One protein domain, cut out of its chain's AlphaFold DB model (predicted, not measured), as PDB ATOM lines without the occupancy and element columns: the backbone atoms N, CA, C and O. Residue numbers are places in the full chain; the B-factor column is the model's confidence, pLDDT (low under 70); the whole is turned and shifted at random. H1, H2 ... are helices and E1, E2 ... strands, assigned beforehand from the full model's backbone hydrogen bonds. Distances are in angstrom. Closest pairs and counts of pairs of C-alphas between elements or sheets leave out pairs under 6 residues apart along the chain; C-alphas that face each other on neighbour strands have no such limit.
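What this domain is: This is residues 102 to 143, 166 to 210, 220 to 227 and 266 to 274 of the 353 residues of an uncharacterized protein of Vitis vinifera (UniProt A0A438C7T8). Three small sheets follow one another along the longest axis: the pair E3 and E8 with short helix H1 at one end, the sheet E1, E2 and E4 in the middle, and the three-stranded meander E5, E6 and E7 at the other end. E3 packs close to E4, while between the middle sheet and the meander there is no strand contact, and H2 and H3 bridge them. The printed part has 104 residues with three named helices and eight named strands, in the order E1 E2 E3 H1 E4 H2 E5 E6 E7 H3 E8; the class is mixed, helices and strands. The sheet E1, E2, E4 is mixed and the other two are antiparallel. The whole is compact, with a radius of gyration of the C-alphas of 14.4 A, and rounded, spanning 40 by 37 by 27 A.

Where its parts are: E1 is residues 106 to 111, 15.2 A, beginning at C-alpha 106 (-48.705, -26.217, 13.747). E2, residues 114 to 121, is 18.2 A and bends by 69 degrees at residue 117. E3 is residues 128 to 131, H1 132 to 137, E4 168 to 170, H2 172 to 177 and E5 181 to 183. E6, residues 188 to 193, is 16.6 A, and E7, residues 196 to 201, is 16.9 A. H3 is residues 202 to 208, 11.0 A. E8, residues 221 to 224, ends at C-alpha 224 (-46.859, -27.463, -4.148).

How they stand to each other: E1 and E2 form an antiparallel hairpin, with N 109 and O 116 2.8 A apart. E4 is parallel to E2, with N 120 and O 168 at 2.7 A. The closest C-alphas of E3 and E4, Leu 129 and Ile 169, are 4.8 A apart. E3 and E8 are antiparallel, with N 130 and O 222 at 2.9 A. H1 only grazes the sheet E1, E2, E4. E5 and E6 form a hairpin, with N 181 and O 190 at 2.8 A, as do E6 and E7, with N 191 and O 198 at 2.8 A. H2 is on this sheet at a height of 7.7 A, over none of its strands. H3 only grazes this sheet and the sheet E1, E2, E4. In H1 and H2 every O i to N i+4 pair is within hydrogen-bond range; in H3 0 of 3 are, and 1 of 4 O i to N i+3 pairs.

The domain as a whole: The C-alphas of Glu 142 and Arg 185, the farthest apart, are separated by 43.6 A. The printed part has three cuts: across the first the C-alphas of residues 143 and 166 are 19.3 A apart, across the second those of residues 210 and 220 are 24.5 A apart, and across the third those of residues 227 and 266 are 28.4 A apart. Of the links printed whole, none is long. Mean pLDDT of the printed part is 71.1; residues 203 to 210, 220 to 227 and 266 to 274 are among those under 70.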
ATOM      1  N   PRO A 102     -53.606 -32.581  22.317       58.25
ATOM      2  CA  PRO A 102     -52.727 -31.425  22.400       58.25
ATOM      3  C   PRO A 102     -53.127 -30.333  21.404       58.25
ATOM      4  O   PRO A 102     -52.660 -29.210  21.543       58.25
ATOM      5  N   GLY A 103     -54.008 -30.624  20.443       67.06
ATOM      6  CA  GLY A 103     -54.500 -29.684  19.449       67.06
ATOM      7  C   GLY A 103     -53.826 -29.872  18.095       67.06
ATOM      8  O   GLY A 103     -53.259 -30.918  17.789       67.06
ATOM      9  N   CYS A 104     -53.918 -28.836  17.267       71.19
ATOM     10  CA  CYS A 104     -53.448 -28.838  15.886       71.19
ATOM     11  C   CYS A 104     -51.915 -28.666  15.841       71.19
ATOM     12  O   CYS A 104     -51.440 -27.610  16.266       71.19
ATOM     13  N   PRO A 105     -51.131 -29.648  15.356       76.12
ATOM     14  CA  PRO A 105     -49.673 -29.569  15.342       76.12
ATOM     15  C   PRO A 105     -49.202 -28.580  14.266       76.12
ATOM     16  O   PRO A 105     -48.885 -28.957  13.138       76.12
ATOM     17  N   THR A 106     -49.179 -27.294  14.619       78.69
ATOM     18  CA  THR A 106     -48.705 -26.217  13.747       78.69
ATOM     19  C   THR A 106     -47.297 -25.775  14.115       78.69
ATOM     20  O   THR A 106     -46.987 -25.611  15.296       78.69
ATOM     21  N   ILE A 107     -46.472 -25.523  13.106       77.88
ATOM     22  CA  ILE A 107     -45.114 -24.994  13.234       77.88
ATOM     23  C   ILE A 107     -44.987 -23.683  12.464       77.88
ATOM     24  O   ILE A 107     -45.706 -23.460  11.494       77.88
ATOM     25  N   SER A 108     -44.054 -22.829  12.866       75.31
ATOM     26  CA  SER A 108     -43.679 -21.668  12.062       75.31
ATOM     27  C   SER A 108     -42.646 -22.077  11.019       75.31
ATOM     28  O   SER A 108     -41.708 -22.812  11.328       75.31
ATOM     29  N   VAL A 109     -42.818 -21.605   9.790       76.25
ATOM     30  CA  VAL A 109     -41.922 -21.874   8.663       76.25
ATOM     31  C   VAL A 109     -41.506 -20.566   8.013       76.25
ATOM     32  O   VAL A 109     -42.252 -19.592   8.032       76.25
ATOM     33  N   ASN A 110     -40.309 -20.544   7.443       71.50
ATOM     34  CA  ASN A 110     -39.861 -19.462   6.583       71.50
ATOM     35  C   ASN A 110     -39.647 -20.047   5.190       71.50
ATOM     36  O   ASN A 110     -38.876 -20.996   5.038       71.50
ATOM     37  N   ILE A 111     -40.357 -19.523   4.199       74.25
ATOM     38  CA  ILE A 111     -40.259 -19.955   2.805       74.25
ATOM     39  C   ILE A 111     -39.844 -18.714   2.026       74.25
ATOM     40  O   ILE A 111     -40.505 -17.696   2.148       74.25
ATOM     41  N   GLY A 112     -38.727 -18.753   1.295       67.12
ATOM     42  CA  GLY A 112     -38.288 -17.634   0.445       67.12
ATOM     43  C   GLY A 112     -38.162 -16.260   1.129       67.12
ATOM     44  O   GLY A 112     -38.240 -15.250   0.444       67.12
ATOM     45  N   GLY A 113     -37.994 -16.202   2.457       67.69
ATOM     46  CA  GLY A 113     -37.964 -14.954   3.237       67.69
ATOM     47  C   GLY A 113     -39.312 -14.548   3.848       67.69
ATOM     48  O   GLY A 113     -39.338 -13.711   4.751       67.69
ATOM     49  N   THR A 114     -40.412 -15.175   3.430       69.00
ATOM     50  CA  THR A 114     -41.744 -14.987   4.009       69.00
ATOM     51  C   THR A 114     -41.936 -15.897   5.219       69.00
ATOM     52  O   THR A 114     -41.978 -17.129   5.112       69.00
ATOM     53  N   GLN A 115     -42.104 -15.284   6.391       69.31
ATOM     54  CA  GLN A 115     -42.414 -16.001   7.622       69.31
ATOM     55  C   GLN A 115     -43.907 -16.336   7.695       69.31
ATOM     56  O   GLN A 115     -44.761 -15.454   7.742       69.31
ATOM     57  N   VAL A 116     -44.219 -17.626   7.785       72.38
ATOM     58  CA  VAL A 116     -45.572 -18.133   8.010       72.38
ATOM     59  C   VAL A 116     -45.631 -18.769   9.388       72.38
ATOM     60  O   VAL A 116     -45.010 -19.795   9.658       72.38
ATOM     61  N   GLU A 117     -46.399 -18.160  10.287       70.69
ATOM     62  CA  GLU A 117     -46.437 -18.563  11.696       70.69
ATOM     63  C   GLU A 117     -47.046 -19.952  11.923       70.69
ATOM     64  O   GLU A 117     -46.710 -20.610  12.911       70.69
ATOM     65  N   LYS A 118     -47.959 -20.387  11.043       75.62
ATOM     66  CA  LYS A 118     -48.779 -21.592  11.230       75.62
ATOM     67  C   LYS A 118     -48.845 -22.443   9.961       75.62
ATOM     68  O   LYS A 118     -49.749 -22.290   9.143       75.62
ATOM     69  N   ALA A 119     -47.921 -23.386   9.846       82.88
ATOM     70  CA  ALA A 119     -47.980 -24.512   8.925       82.88
ATOM     71  C   ALA A 119     -48.390 -25.779   9.684       82.88
ATOM     72  O   ALA A 119     -47.787 -26.128  10.695       82.88
ATOM     73  N   LEU A 120     -49.433 -26.452   9.217       86.25
ATOM     74  CA  LEU A 120     -49.959 -27.685   9.780       86.25
ATOM     75  C   LEU A 120     -49.137 -28.888   9.314       86.25
ATOM     76  O   LEU A 120     -49.007 -29.122   8.116       86.25
ATOM     77  N   LEU A 121     -48.655 -29.690  10.261       85.69
ATOM     78  CA  LEU A 121     -48.099 -31.015   9.990       85.69
ATOM     79  C   LEU A 121     -49.236 -32.047   9.945       85.69
ATOM     80  O   LEU A 121     -49.804 -32.378  10.986       85.69
ATOM     81  N   ASP A 122     -49.566 -32.571   8.762       87.00
ATOM     82  CA  ASP A 122     -50.717 -33.469   8.591       87.00
ATOM     83  C   ASP A 122     -50.342 -34.809   7.939       87.00
ATOM     84  O   ASP A 122     -50.110 -34.916   6.737       87.00
ATOM     85  N   LEU A 123     -50.365 -35.884   8.731       87.19
ATOM     86  CA  LEU A 123     -50.206 -37.254   8.222       87.19
ATOM     87  C   LEU A 123     -51.411 -37.725   7.385       87.19
ATOM     88  O   LEU A 123     -51.288 -38.654   6.578       87.19
ATOM     89  N   GLY A 124     -52.581 -37.113   7.577       86.12
ATOM     90  CA  GLY A 124     -53.796 -37.368   6.811       86.12
ATOM     91  C   GLY A 124     -53.720 -36.817   5.388       86.12
ATOM     92  O   GLY A 124     -54.235 -37.452   4.463       86.12
ATOM     93  N   ALA A 125     -53.008 -35.709   5.187       84.75
ATOM     94  CA  ALA A 125     -52.855 -35.072   3.887       84.75
ATOM     95  C   ALA A 125     -51.919 -35.862   2.960       84.75
ATOM     96  O   ALA A 125     -50.776 -36.183   3.292       84.75
ATOM     97  N   SER A 126     -52.410 -36.180   1.760       85.19
ATOM     98  CA  SER A 126     -51.634 -36.855   0.711       85.19
ATOM     99  C   SER A 126     -50.745 -35.915  -0.100       85.19
ATOM    100  O   SER A 126     -49.880 -36.397  -0.820       85.19
ATOM    101  N   VAL A 127     -50.972 -34.607  -0.003       84.88
ATOM    102  CA  VAL A 127     -50.290 -33.555  -0.765       84.88
ATOM    103  C   VAL A 127     -49.862 -32.430   0.171       84.88
ATOM    104  O   VAL A 127     -50.418 -32.295   1.264       84.88
ATOM    105  N   ASN A 128     -48.895 -31.622  -0.262       87.88
ATOM    106  CA  ASN A 128     -48.583 -30.354   0.391       87.88
ATOM    107  C   ASN A 128     -49.460 -29.246  -0.209       87.88
ATOM    108  O   ASN A 128     -49.623 -29.188  -1.429       87.88
ATOM    109  N   LEU A 129     -50.001 -28.359   0.625       85.62
ATOM    110  CA  LEU A 129     -50.807 -27.220   0.178       85.62
ATOM    111  C   LEU A 129     -50.190 -25.906   0.632       85.62
ATOM    112  O   LEU A 129     -49.830 -25.753   1.799       85.62
ATOM    113  N   LEU A 130     -50.142 -24.948  -0.285       83.31
ATOM    114  CA  LEU A 130     -49.690 -23.586  -0.050       83.31
ATOM    115  C   LEU A 130     -50.799 -22.622  -0.456       83.31
ATOM    116  O   LEU A 130     -51.262 -22.687  -1.593       83.31
ATOM    117  N   PRO A 131     -51.240 -21.714   0.421       81.06
ATOM    118  CA  PRO A 131     -52.157 -20.658   0.018       81.06
ATOM    119  C   PRO A 131     -51.594 -19.859  -1.167       81.06
ATOM    120  O   PRO A 131     -50.400 -19.560  -1.215       81.06
ATOM    121  N   TYR A 132     -52.453 -19.503  -2.120       76.69
ATOM    122  CA  TYR A 132     -52.083 -18.763  -3.328       76.69
ATOM    123  C   TYR A 132     -51.473 -17.401  -3.006       76.69
ATOM    124  O   TYR A 132     -50.617 -16.917  -3.734       76.69
ATOM    125  N   SER A 133     -51.880 -16.779  -1.908       73.56
ATOM    126  CA  SER A 133     -51.264 -15.543  -1.433       73.56
ATOM    127  C   SER A 133     -49.813 -15.698  -1.072       73.56
ATOM    128  O   SER A 133     -48.993 -14.946  -1.582       73.56
ATOM    129  N   VAL A 134     -49.492 -16.719  -0.278       75.88
ATOM    130  CA  VAL A 134     -48.107 -17.050   0.043       75.88
ATOM    131  C   VAL A 134     -47.363 -17.386  -1.249       75.88
ATOM    132  O   VAL A 134     -46.288 -16.857  -1.484       75.88
ATOM    133  N   TYR A 135     -47.955 -18.180  -2.145       79.50
ATOM    134  CA  TYR A 135     -47.366 -18.461  -3.460       79.50
ATOM    135  C   TYR A 135     -47.047 -17.180  -4.259       79.50
ATOM    136  O   TYR A 135     -45.967 -17.055  -4.835       79.50
ATOM    137  N   LYS A 136     -47.976 -16.218  -4.277       78.31
ATOM    138  CA  LYS A 136     -47.846 -14.949  -4.998       78.31
ATOM    139  C   LYS A 136     -46.805 -14.031  -4.359       78.31
ATOM    140  O   LYS A 136     -46.042 -13.406  -5.087       78.31
ATOM    141  N   GLU A 137     -46.757 -13.966  -3.030       76.19
ATOM    142  CA  GLU A 137     -45.733 -13.229  -2.276       76.19
ATOM    143  C   GLU A 137     -44.330 -13.782  -2.531       76.19
ATOM    144  O   GLU A 137     -43.382 -13.013  -2.650       76.19
ATOM    145  N   LEU A 138     -44.206 -15.102  -2.686       78.12
ATOM    146  CA  LEU A 138     -42.940 -15.765  -3.003       78.12
ATOM    147  C   LEU A 138     -42.474 -15.549  -4.451       78.12
ATOM    148  O   LEU A 138     -41.352 -15.924  -4.782       78.12
ATOM    149  N   GLY A 139     -43.315 -14.988  -5.328       81.12
ATOM    150  CA  GLY A 139     -42.936 -14.692  -6.711       81.12
ATOM    151  C   GLY A 139     -42.566 -15.927  -7.541       81.12
ATOM    152  O   GLY A 139     -41.755 -15.820  -8.455       81.12
ATOM    153  N   LEU A 140     -43.160 -17.094  -7.255       79.88
ATOM    154  CA  LEU A 140     -42.789 -18.397  -7.840       79.88
ATOM    155  C   LEU A 140     -43.166 -18.581  -9.330       79.88
ATOM    156  O   LEU A 140     -43.068 -19.683  -9.863       79.88
ATOM    157  N   GLY A 141     -43.574 -17.509 -10.015       83.50
ATOM    158  CA  GLY A 141     -43.935 -17.515 -11.435       83.50
ATOM    159  C   GLY A 141     -45.390 -17.900 -11.718       83.50
ATOM    160  O   GLY A 141     -46.234 -17.965 -10.820       83.50
ATOM    161  N   GLU A 142     -45.707 -18.124 -12.995       80.94
ATOM    162  CA  GLU A 142     -47.061 -18.476 -13.436       80.94
ATOM    163  C   GLU A 142     -47.416 -19.933 -13.103       80.94
ATOM    164  O   GLU A 142     -46.668 -20.865 -13.399       80.94
ATOM    165  N   LEU A 143     -48.602 -20.136 -12.525       77.06
ATOM    166  CA  LEU A 143     -49.129 -21.467 -12.238       77.06
ATOM    167  C   LEU A 143     -49.696 -22.107 -13.500       77.06
ATOM    168  O   LEU A 143     -50.542 -21.525 -14.180       77.06
ATOM    169  N   VAL A 166     -56.790 -21.457   6.010       55.28
ATOM    170  CA  VAL A 166     -56.198 -22.761   5.699       55.28
ATOM    171  C   VAL A 166     -54.693 -22.601   5.918       55.28
ATOM    172  O   VAL A 166     -54.061 -21.868   5.159       55.28
ATOM    173  N   PRO A 167     -54.115 -23.195   6.977       68.12
ATOM    174  CA  PRO A 167     -52.673 -23.147   7.170       68.12
ATOM    175  C   PRO A 167     -51.984 -23.827   5.984       68.12
ATOM    176  O   PRO A 167     -52.579 -24.696   5.342       68.12
ATOM    177  N   ILE A 168     -50.719 -23.484   5.727       82.56
ATOM    178  CA  ILE A 168     -49.869 -24.317   4.863       82.56
ATOM    179  C   ILE A 168     -49.986 -25.754   5.363       82.56
ATOM    180  O   ILE A 168     -49.776 -25.990   6.551       82.56
ATOM    181  N   ILE A 169     -50.337 -26.696   4.493       87.31
ATOM    182  CA  ILE A 169     -50.415 -28.105   4.870       87.31
ATOM    183  C   ILE A 169     -49.133 -28.776   4.413       87.31
ATOM    184  O   ILE A 169     -48.861 -28.887   3.221       87.31
ATOM    185  N   LEU A 170     -48.356 -29.234   5.382       87.56
ATOM    186  CA  LEU A 170     -47.182 -30.064   5.187       87.56
ATOM    187  C   LEU A 170     -47.619 -31.514   5.376       87.56
ATOM    188  O   LEU A 170     -47.720 -32.021   6.496       87.56
ATOM    189  N   GLY A 171     -47.970 -32.137   4.254       89.19
ATOM    190  CA  GLY A 171     -48.544 -33.471   4.205       89.19
ATOM    191  C   GLY A 171     -47.501 -34.580   4.294       89.19
ATOM    192  O   GLY A 171     -46.310 -34.352   4.533       89.19
ATOM    193  N   ARG A 172     -47.934 -35.812   4.005       91.38
ATOM    194  CA  ARG A 172     -47.035 -36.974   3.907       91.38
ATOM    195  C   ARG A 172     -45.810 -36.748   3.008       91.38
ATOM    196  O   ARG A 172     -44.746 -37.196   3.429       91.38
ATOM    197  N   PRO A 173     -45.895 -36.065   1.845       89.19
ATOM    198  CA  PRO A 173     -44.712 -35.823   1.021       89.19
ATOM    199  C   PRO A 173     -43.633 -35.025   1.761       89.19
ATOM    200  O   PRO A 173     -42.496 -35.472   1.837       89.19
ATOM    201  N   PHE A 174     -43.983 -33.898   2.396       88.75
ATOM    202  CA  PHE A 174     -43.015 -33.124   3.181       88.75
ATOM    203  C   PHE A 174     -42.459 -33.921   4.369       88.75
ATOM    204  O   PHE A 174     -41.254 -33.905   4.624       88.75
ATOM    205  N   LEU A 175     -43.323 -34.628   5.100       90.31
ATOM    206  CA  LEU A 175     -42.917 -35.431   6.259       90.31
ATOM    207  C   LEU A 175     -41.974 -36.577   5.863       90.31
ATOM    208  O   LEU A 175     -41.058 -36.901   6.616       90.31
ATOM    209  N   ALA A 176     -42.159 -37.155   4.674       87.19
ATOM    210  CA  ALA A 176     -41.248 -38.143   4.113       87.19
ATOM    211  C   ALA A 176     -39.904 -37.508   3.725       87.19
ATOM    212  O   ALA A 176     -38.863 -37.979   4.175       87.19
ATOM    213  N   THR A 177     -39.919 -36.402   2.972       87.00
ATOM    214  CA  THR A 177     -38.700 -35.680   2.557       87.00
ATOM    215  C   THR A 177     -37.857 -35.227   3.749       87.00
ATOM    216  O   THR A 177     -36.630 -35.259   3.705       87.00
ATOM    217  N   SER A 178     -38.512 -34.823   4.836       85.44
ATOM    218  CA  SER A 178     -37.866 -34.377   6.070       85.44
ATOM    219  C   SER A 178     -37.602 -35.503   7.073       85.44
ATOM    220  O   SER A 178     -37.364 -35.206   8.237       85.44
ATOM    221  N   ASN A 179     -37.656 -36.781   6.676       86.56
ATOM    222  CA  ASN A 179     -37.407 -37.938   7.553       86.56
ATOM    223  C   ASN A 179     -38.083 -37.816   8.934       86.56
ATOM    224  O   ASN A 179     -37.444 -38.000   9.975       86.56
ATOM    225  N   ALA A 180     -39.364 -37.439   8.952       90.31
ATOM    226  CA  ALA A 180     -40.056 -37.088  10.182       90.31
ATOM    227  C   ALA A 180     -40.192 -38.287  11.142       90.31
ATOM    228  O   ALA A 180     -40.729 -39.335  10.781       90.31
ATOM    229  N   ILE A 181     -39.779 -38.113  12.401       91.44
ATOM    230  CA  ILE A 181     -39.978 -39.073  13.497       91.44
ATOM    231  C   ILE A 181     -40.900 -38.439  14.536       91.44
ATOM    232  O   ILE A 181     -40.557 -37.433  15.153       91.44
ATOM    233  N   ILE A 182     -42.066 -39.050  14.759       89.06
ATOM    234  CA  ILE A 182     -43.082 -38.549  15.693       89.06
ATOM    235  C   ILE A 182     -43.164 -39.484  16.897       89.06
ATOM    236  O   ILE A 182     -43.620 -40.624  16.801       89.06
ATOM    237  N   ASN A 183     -42.752 -38.989  18.059       86.25
ATOM    238  CA  ASN A 183     -42.878 -39.696  19.321       86.25
ATOM    239  C   ASN A 183     -44.153 -39.258  20.049       86.25
ATOM    240  O   ASN A 183     -44.184 -38.298  20.818       86.25
ATOM    241  N   CYS A 184     -45.222 -40.026  19.849       81.44
ATOM    242  CA  CYS A 184     -46.525 -39.747  20.452       81.44
ATOM    243  C   CYS A 184     -46.540 -39.864  21.988       81.44
ATOM    244  O   CYS A 184     -47.481 -39.388  22.619       81.44
ATOM    245  N   ARG A 185     -45.538 -40.509  22.610       77.81
ATOM    246  CA  ARG A 185     -45.472 -40.665  24.073       77.81
ATOM    247  C   ARG A 185     -45.031 -39.375  24.758       77.81
ATOM    248  O   ARG A 185     -45.552 -39.060  25.821       77.81
ATOM    249  N   ASN A 186     -44.052 -38.672  24.194       81.12
ATOM    250  CA  ASN A 186     -43.480 -37.461  24.791       81.12
ATOM    251  C   ASN A 186     -43.789 -36.177  23.997       81.12
ATOM    252  O   ASN A 186     -43.427 -35.094  24.451       81.12
ATOM    253  N   GLY A 187     -44.465 -36.294  22.850       77.31
ATOM    254  CA  GLY A 187     -44.848 -35.162  22.009       77.31
ATOM    255  C   GLY A 187     -43.684 -34.574  21.219       77.31
ATOM    256  O   GLY A 187     -43.787 -33.444  20.755       77.31
ATOM    257  N   VAL A 188     -42.571 -35.295  21.086       83.62
ATOM    258  CA  VAL A 188     -41.414 -34.829  20.322       83.62
ATOM    259  C   VAL A 188     -41.571 -35.214  18.854       83.62
ATOM    260  O   VAL A 188     -41.826 -36.375  18.533       83.62
ATOM    261  N   ILE A 189     -41.395 -34.241  17.968       87.00
ATOM    262  CA  ILE A 189     -41.256 -34.426  16.526       87.00
ATOM    263  C   ILE A 189     -39.827 -34.064  16.142       87.00
ATOM    264  O   ILE A 189     -39.354 -32.984  16.481       87.00
ATOM    265  N   GLN A 190     -39.159 -34.953  15.416       89.81
ATOM    266  CA  GLN A 190     -37.865 -34.687  14.798       89.81
ATOM    267  C   GLN A 190     -38.028 -34.652  13.285       89.81
ATOM    268  O   GLN A 190     -38.590 -35.579  12.712       89.81
ATOM    269  N   LEU A 191     -37.527 -33.600  12.647       86.50
ATOM    270  CA  LEU A 191     -37.438 -33.457  11.199       86.50
ATOM    271  C   LEU A 191     -35.955 -33.420  10.833       86.50
ATOM    272  O   LEU A 191     -35.212 -32.613  11.383       86.50
ATOM    273  N   THR A 192     -35.507 -34.296   9.941       85.44
ATOM    274  CA  THR A 192     -34.123 -34.366   9.468       85.44
ATOM    275  C   THR A 192     -34.039 -34.211   7.954       85.44
ATOM    276  O   THR A 192     -34.559 -35.033   7.200       85.44
ATOM    277  N   PHE A 193     -33.317 -33.187   7.512       81.31
ATOM    278  CA  PHE A 193     -33.029 -32.933   6.105       81.31
ATOM    279  C   PHE A 193     -31.518 -32.761   5.922       81.31
ATOM    280  O   PHE A 193     -30.909 -31.854   6.488       81.31
ATOM    281  N   GLY A 194     -30.892 -33.675   5.176       81.69
ATOM    282  CA  GLY A 194     -29.435 -33.738   5.067       81.69
ATOM    283  C   GLY A 194     -28.770 -33.953   6.432       81.69
ATOM    284  O   GLY A 194     -29.032 -34.940   7.116       81.69
ATOM    285  N   ASN A 195     -27.906 -33.020   6.829       75.94
ATOM    286  CA  ASN A 195     -27.218 -33.010   8.125       75.94
ATOM    287  C   ASN A 195     -27.928 -32.158   9.195       75.94
ATOM    288  O   ASN A 195     -27.411 -32.014  10.305       75.94
ATOM    289  N   MET A 196     -29.080 -31.572   8.864       74.06
ATOM    290  CA  MET A 196     -29.845 -30.712   9.760       74.06
ATOM    291  C   MET A 196     -30.952 -31.525  10.422       74.06
ATOM    292  O   MET A 196     -31.774 -32.125   9.733       74.06
ATOM    293  N   THR A 197     -31.005 -31.505  11.753       80.50
ATOM    294  CA  THR A 197     -32.109 -32.075  12.533       80.50
ATOM    295  C   THR A 197     -32.769 -30.980  13.361       80.50
ATOM    296  O   THR A 197     -32.110 -30.307  14.154       80.50
ATOM    297  N   LEU A 198     -34.081 -30.833  13.192       79.12
ATOM    298  CA  LEU A 198     -34.953 -29.968  13.971       79.12
ATOM    299  C   LEU A 198     -35.781 -30.830  14.925       79.12
ATOM    300  O   LEU A 198     -36.522 -31.703  14.483       79.12
ATOM    301  N   GLU A 199     -35.677 -30.572  16.226       84.00
ATOM    302  CA  GLU A 199     -36.495 -31.218  17.252       84.00
ATOM    303  C   GLU A 199     -37.500 -30.217  17.829       84.00
ATOM    304  O   GLU A 199     -37.136 -29.127  18.271       84.00
ATOM    305  N   LEU A 200     -38.773 -30.592  17.823       77.75
ATOM    306  CA  LEU A 200     -39.895 -29.776  18.259       77.75
ATOM    307  C   LEU A 200     -40.733 -30.551  19.264       77.75
ATOM    308  O   LEU A 200     -40.913 -31.757  19.125       77.75
ATOM    309  N   ASN A 201     -41.317 -29.860  20.241       79.69
ATOM    310  CA  ASN A 201     -42.309 -30.464  21.120       79.69
ATOM    311  C   ASN A 201     -43.710 -29.923  20.805       79.69
ATOM    312  O   ASN A 201     -44.027 -28.766  21.099       79.69
ATOM    313  N   ILE A 202     -44.565 -30.771  20.231       72.06
ATOM    314  CA  ILE A 202     -45.918 -30.388  19.807       72.06
ATOM    315  C   ILE A 202     -46.862 -30.079  20.965       72.06
ATOM    316  O   ILE A 202     -47.809 -29.321  20.786       72.06
ATOM    317  N   PHE A 203     -46.599 -30.591  22.168       67.50
ATOM    318  CA  PHE A 203     -47.426 -30.270  23.332       67.50
ATOM    319  C   PHE A 203     -47.256 -28.810  23.782       67.50
ATOM    320  O   PHE A 203     -48.169 -28.238  24.384       67.50
ATOM    321  N   HIS A 204     -46.111 -28.193  23.474       60.31
ATOM    322  CA  HIS A 204     -45.833 -26.786  23.775       60.31
ATOM    323  C   HIS A 204     -46.191 -25.847  22.614       60.31
ATOM    324  O   HIS A 204     -46.622 -24.722  22.859       60.31
ATOM    325  N   LEU A 205     -46.087 -26.314  21.366       58.03
ATOM    326  CA  LEU A 205     -46.408 -25.526  20.167       58.03
ATOM    327  C   LEU A 205     -47.883 -25.105  20.091       58.03
ATOM    328  O   LEU A 205     -48.188 -23.992  19.674       58.03
ATOM    329  N   CYS A 206     -48.810 -25.945  20.550       49.47
ATOM    330  CA  CYS A 206     -50.240 -25.645  20.469       49.47
ATOM    331  C   CYS A 206     -50.716 -24.516  21.407       49.47
ATOM    332  O   CYS A 206     -51.830 -24.020  21.241       49.47
ATOM    333  N   GLN A 207     -49.903 -24.080  22.377       44.31
ATOM    334  CA  GLN A 207     -50.313 -23.111  23.408       44.31
ATOM    335  C   GLN A 207     -50.226 -21.639  22.949       44.31
ATOM    336  O   GLN A 207     -50.870 -20.774  23.541       44.31
ATOM    337  N   SER A 208     -49.493 -21.337  21.870       38.75
ATOM    338  CA  SER A 208     -49.226 -19.967  21.382       38.75
ATOM    339  C   SER A 208     -50.302 -19.390  20.445       38.75
ATOM    340  O   SER A 208     -50.259 -18.218  20.077       38.75
ATOM    341  N   THR A 209     -51.304 -20.179  20.055       37.16
ATOM    342  CA  THR A 209     -52.198 -19.873  18.921       37.16
ATOM    343  C   THR A 209     -53.354 -18.904  19.220       37.16
ATOM    344  O   THR A 209     -54.087 -18.543  18.293       37.16
ATOM    345  N   SER A 210     -53.502 -18.433  20.462       33.25
ATOM    346  CA  SER A 210     -54.708 -17.742  20.955       33.25
ATOM    347  C   SER A 210     -54.866 -16.252  20.579       33.25
ATOM    348  O   SER A 210     -55.930 -15.700  20.848       33.25
ATOM    349  N   GLU A 220     -57.232 -18.033  -2.696       44.22
ATOM    350  CA  GLU A 220     -57.162 -19.309  -3.409       44.22
ATOM    351  C   GLU A 220     -56.033 -20.182  -2.814       44.22
ATOM    352  O   GLU A 220     -55.174 -19.663  -2.105       44.22
ATOM    353  N   VAL A 221     -56.021 -21.504  -3.017       43.44
ATOM    354  CA  VAL A 221     -54.983 -22.409  -2.467       43.44
ATOM    355  C   VAL A 221     -54.359 -23.201  -3.606       43.44
ATOM    356  O   VAL A 221     -55.072 -23.779  -4.421       43.44
ATOM    357  N   CYS A 222     -53.032 -23.239  -3.647       43.50
ATOM    358  CA  CYS A 222     -52.238 -23.882  -4.681       43.50
ATOM    359  C   CYS A 222     -51.578 -25.157  -4.149       43.50
ATOM    360  O   CYS A 222     -51.240 -25.280  -2.969       43.50
ATOM    361  N   MET A 223     -51.388 -26.126  -5.038       48.22
ATOM    362  CA  MET A 223     -50.606 -27.321  -4.733       48.22
ATOM    363  C   MET A 223     -49.125 -26.983  -4.892       48.22
ATOM    364  O   MET A 223     -48.744 -26.370  -5.887       48.22
ATOM    365  N   ILE A 224     -48.302 -27.385  -3.923       47.94
ATOM    366  CA  ILE A 224     -46.859 -27.463  -4.148       47.94
ATOM    367  C   ILE A 224     -46.586 -28.893  -4.595       47.94
ATOM    368  O   ILE A 224     -46.511 -29.797  -3.754       47.94
ATOM    369  N   ASP A 225     -46.429 -29.094  -5.899       41.66
ATOM    370  CA  ASP A 225     -45.685 -30.259  -6.363       41.66
ATOM    371  C   ASP A 225     -44.244 -30.094  -5.878       41.66
ATOM    372  O   ASP A 225     -43.667 -29.006  -5.946       41.66
ATOM    373  N   THR A 226     -43.687 -31.151  -5.288       40.69
ATOM    374  CA  THR A 226     -42.287 -31.197  -4.861       40.69
ATOM    375  C   THR A 226     -41.403 -30.762  -6.026       40.69
ATOM    376  O   THR A 226     -41.223 -31.530  -6.965       40.69
ATOM    377  N   LEU A 227     -40.866 -29.538  -5.957       39.22
ATOM    378  CA  LEU A 227     -39.823 -29.009  -6.840       39.22
ATOM    379  C   LEU A 227     -38.525 -29.791  -6.603       39.22
ATOM    380  O   LEU A 227     -37.576 -29.298  -5.998       39.22
ATOM    381  N   SER A 266     -31.530 -21.479  18.480       34.91
ATOM    382  CA  SER A 266     -30.279 -22.047  19.002       34.91
ATOM    383  C   SER A 266     -30.259 -23.584  19.098       34.91
ATOM    384  O   SER A 266     -29.257 -24.154  19.526       34.91
ATOM    385  N   ASN A 267     -31.316 -24.283  18.657       34.94
ATOM    386  CA  ASN A 267     -31.426 -25.747  18.782       34.94
ATOM    387  C   ASN A 267     -30.955 -26.561  17.562       34.94
ATOM    388  O   ASN A 267     -31.064 -27.789  17.579       34.94
ATOM    389  N   TRP A 268     -30.397 -25.930  16.524       39.16
ATOM    390  CA  TRP A 268     -29.793 -26.657  15.405       39.16
ATOM    391  C   TRP A 268     -28.543 -27.408  15.880       39.16
ATOM    392  O   TRP A 268     -27.493 -26.810  16.108       39.16
ATOM    393  N   ARG A 269     -28.639 -28.730  16.049       41.62
ATOM    394  CA  ARG A 269     -27.470 -29.567  16.349       41.62
ATOM    395  C   ARG A 269     -26.904 -30.128  15.050       41.62
ATOM    396  O   ARG A 269     -27.559 -30.933  14.396       41.62
ATOM    397  N   GLN A 270     -25.673 -29.753  14.707       34.41
ATOM    398  CA  GLN A 270     -24.894 -30.485  13.706       34.41
ATOM    399  C   GLN A 270     -24.479 -31.844  14.281       34.41
ATOM    400  O   GLN A 270     -23.914 -31.924  15.374       34.41
ATOM    401  N   LYS A 271     -24.746 -32.921  13.539       33.09
ATOM    402  CA  LYS A 271     -24.272 -34.280  13.833       33.09
ATOM    403  C   LYS A 271     -23.338 -34.725  12.697       33.09
ATOM    404  O   LYS A 271     -23.631 -34.396  11.546       33.09
ATOM    405  N   PRO A 272     -22.219 -35.427  12.960       33.22
ATOM    406  CA  PRO A 272     -21.290 -35.785  11.895       33.22
ATOM    407  C   PRO A 272     -21.855 -36.874  10.963       33.22
ATOM    408  O   PRO A 272     -22.405 -37.874  11.415       33.22
ATOM    409  N   VAL A 273     -21.696 -36.581   9.668       32.75
ATOM    410  CA  VAL A 273     -21.775 -37.351   8.410       32.75
ATOM    411  C   VAL A 273     -22.333 -38.784   8.458       32.75
ATOM    412  O   VAL A 273     -21.717 -39.695   9.004       32.75
ATOM    413  N   ILE A 274     -23.425 -39.002   7.714       34.62
ATOM    414  CA  ILE A 274     -23.754 -40.299   7.104       34.62
ATOM    415  C   ILE A 274     -23.301 -40.228   5.639       34.62
ATOM    416  O   ILE A 274     -23.542 -39.228   4.965       34.62
TER     417      ILE A 274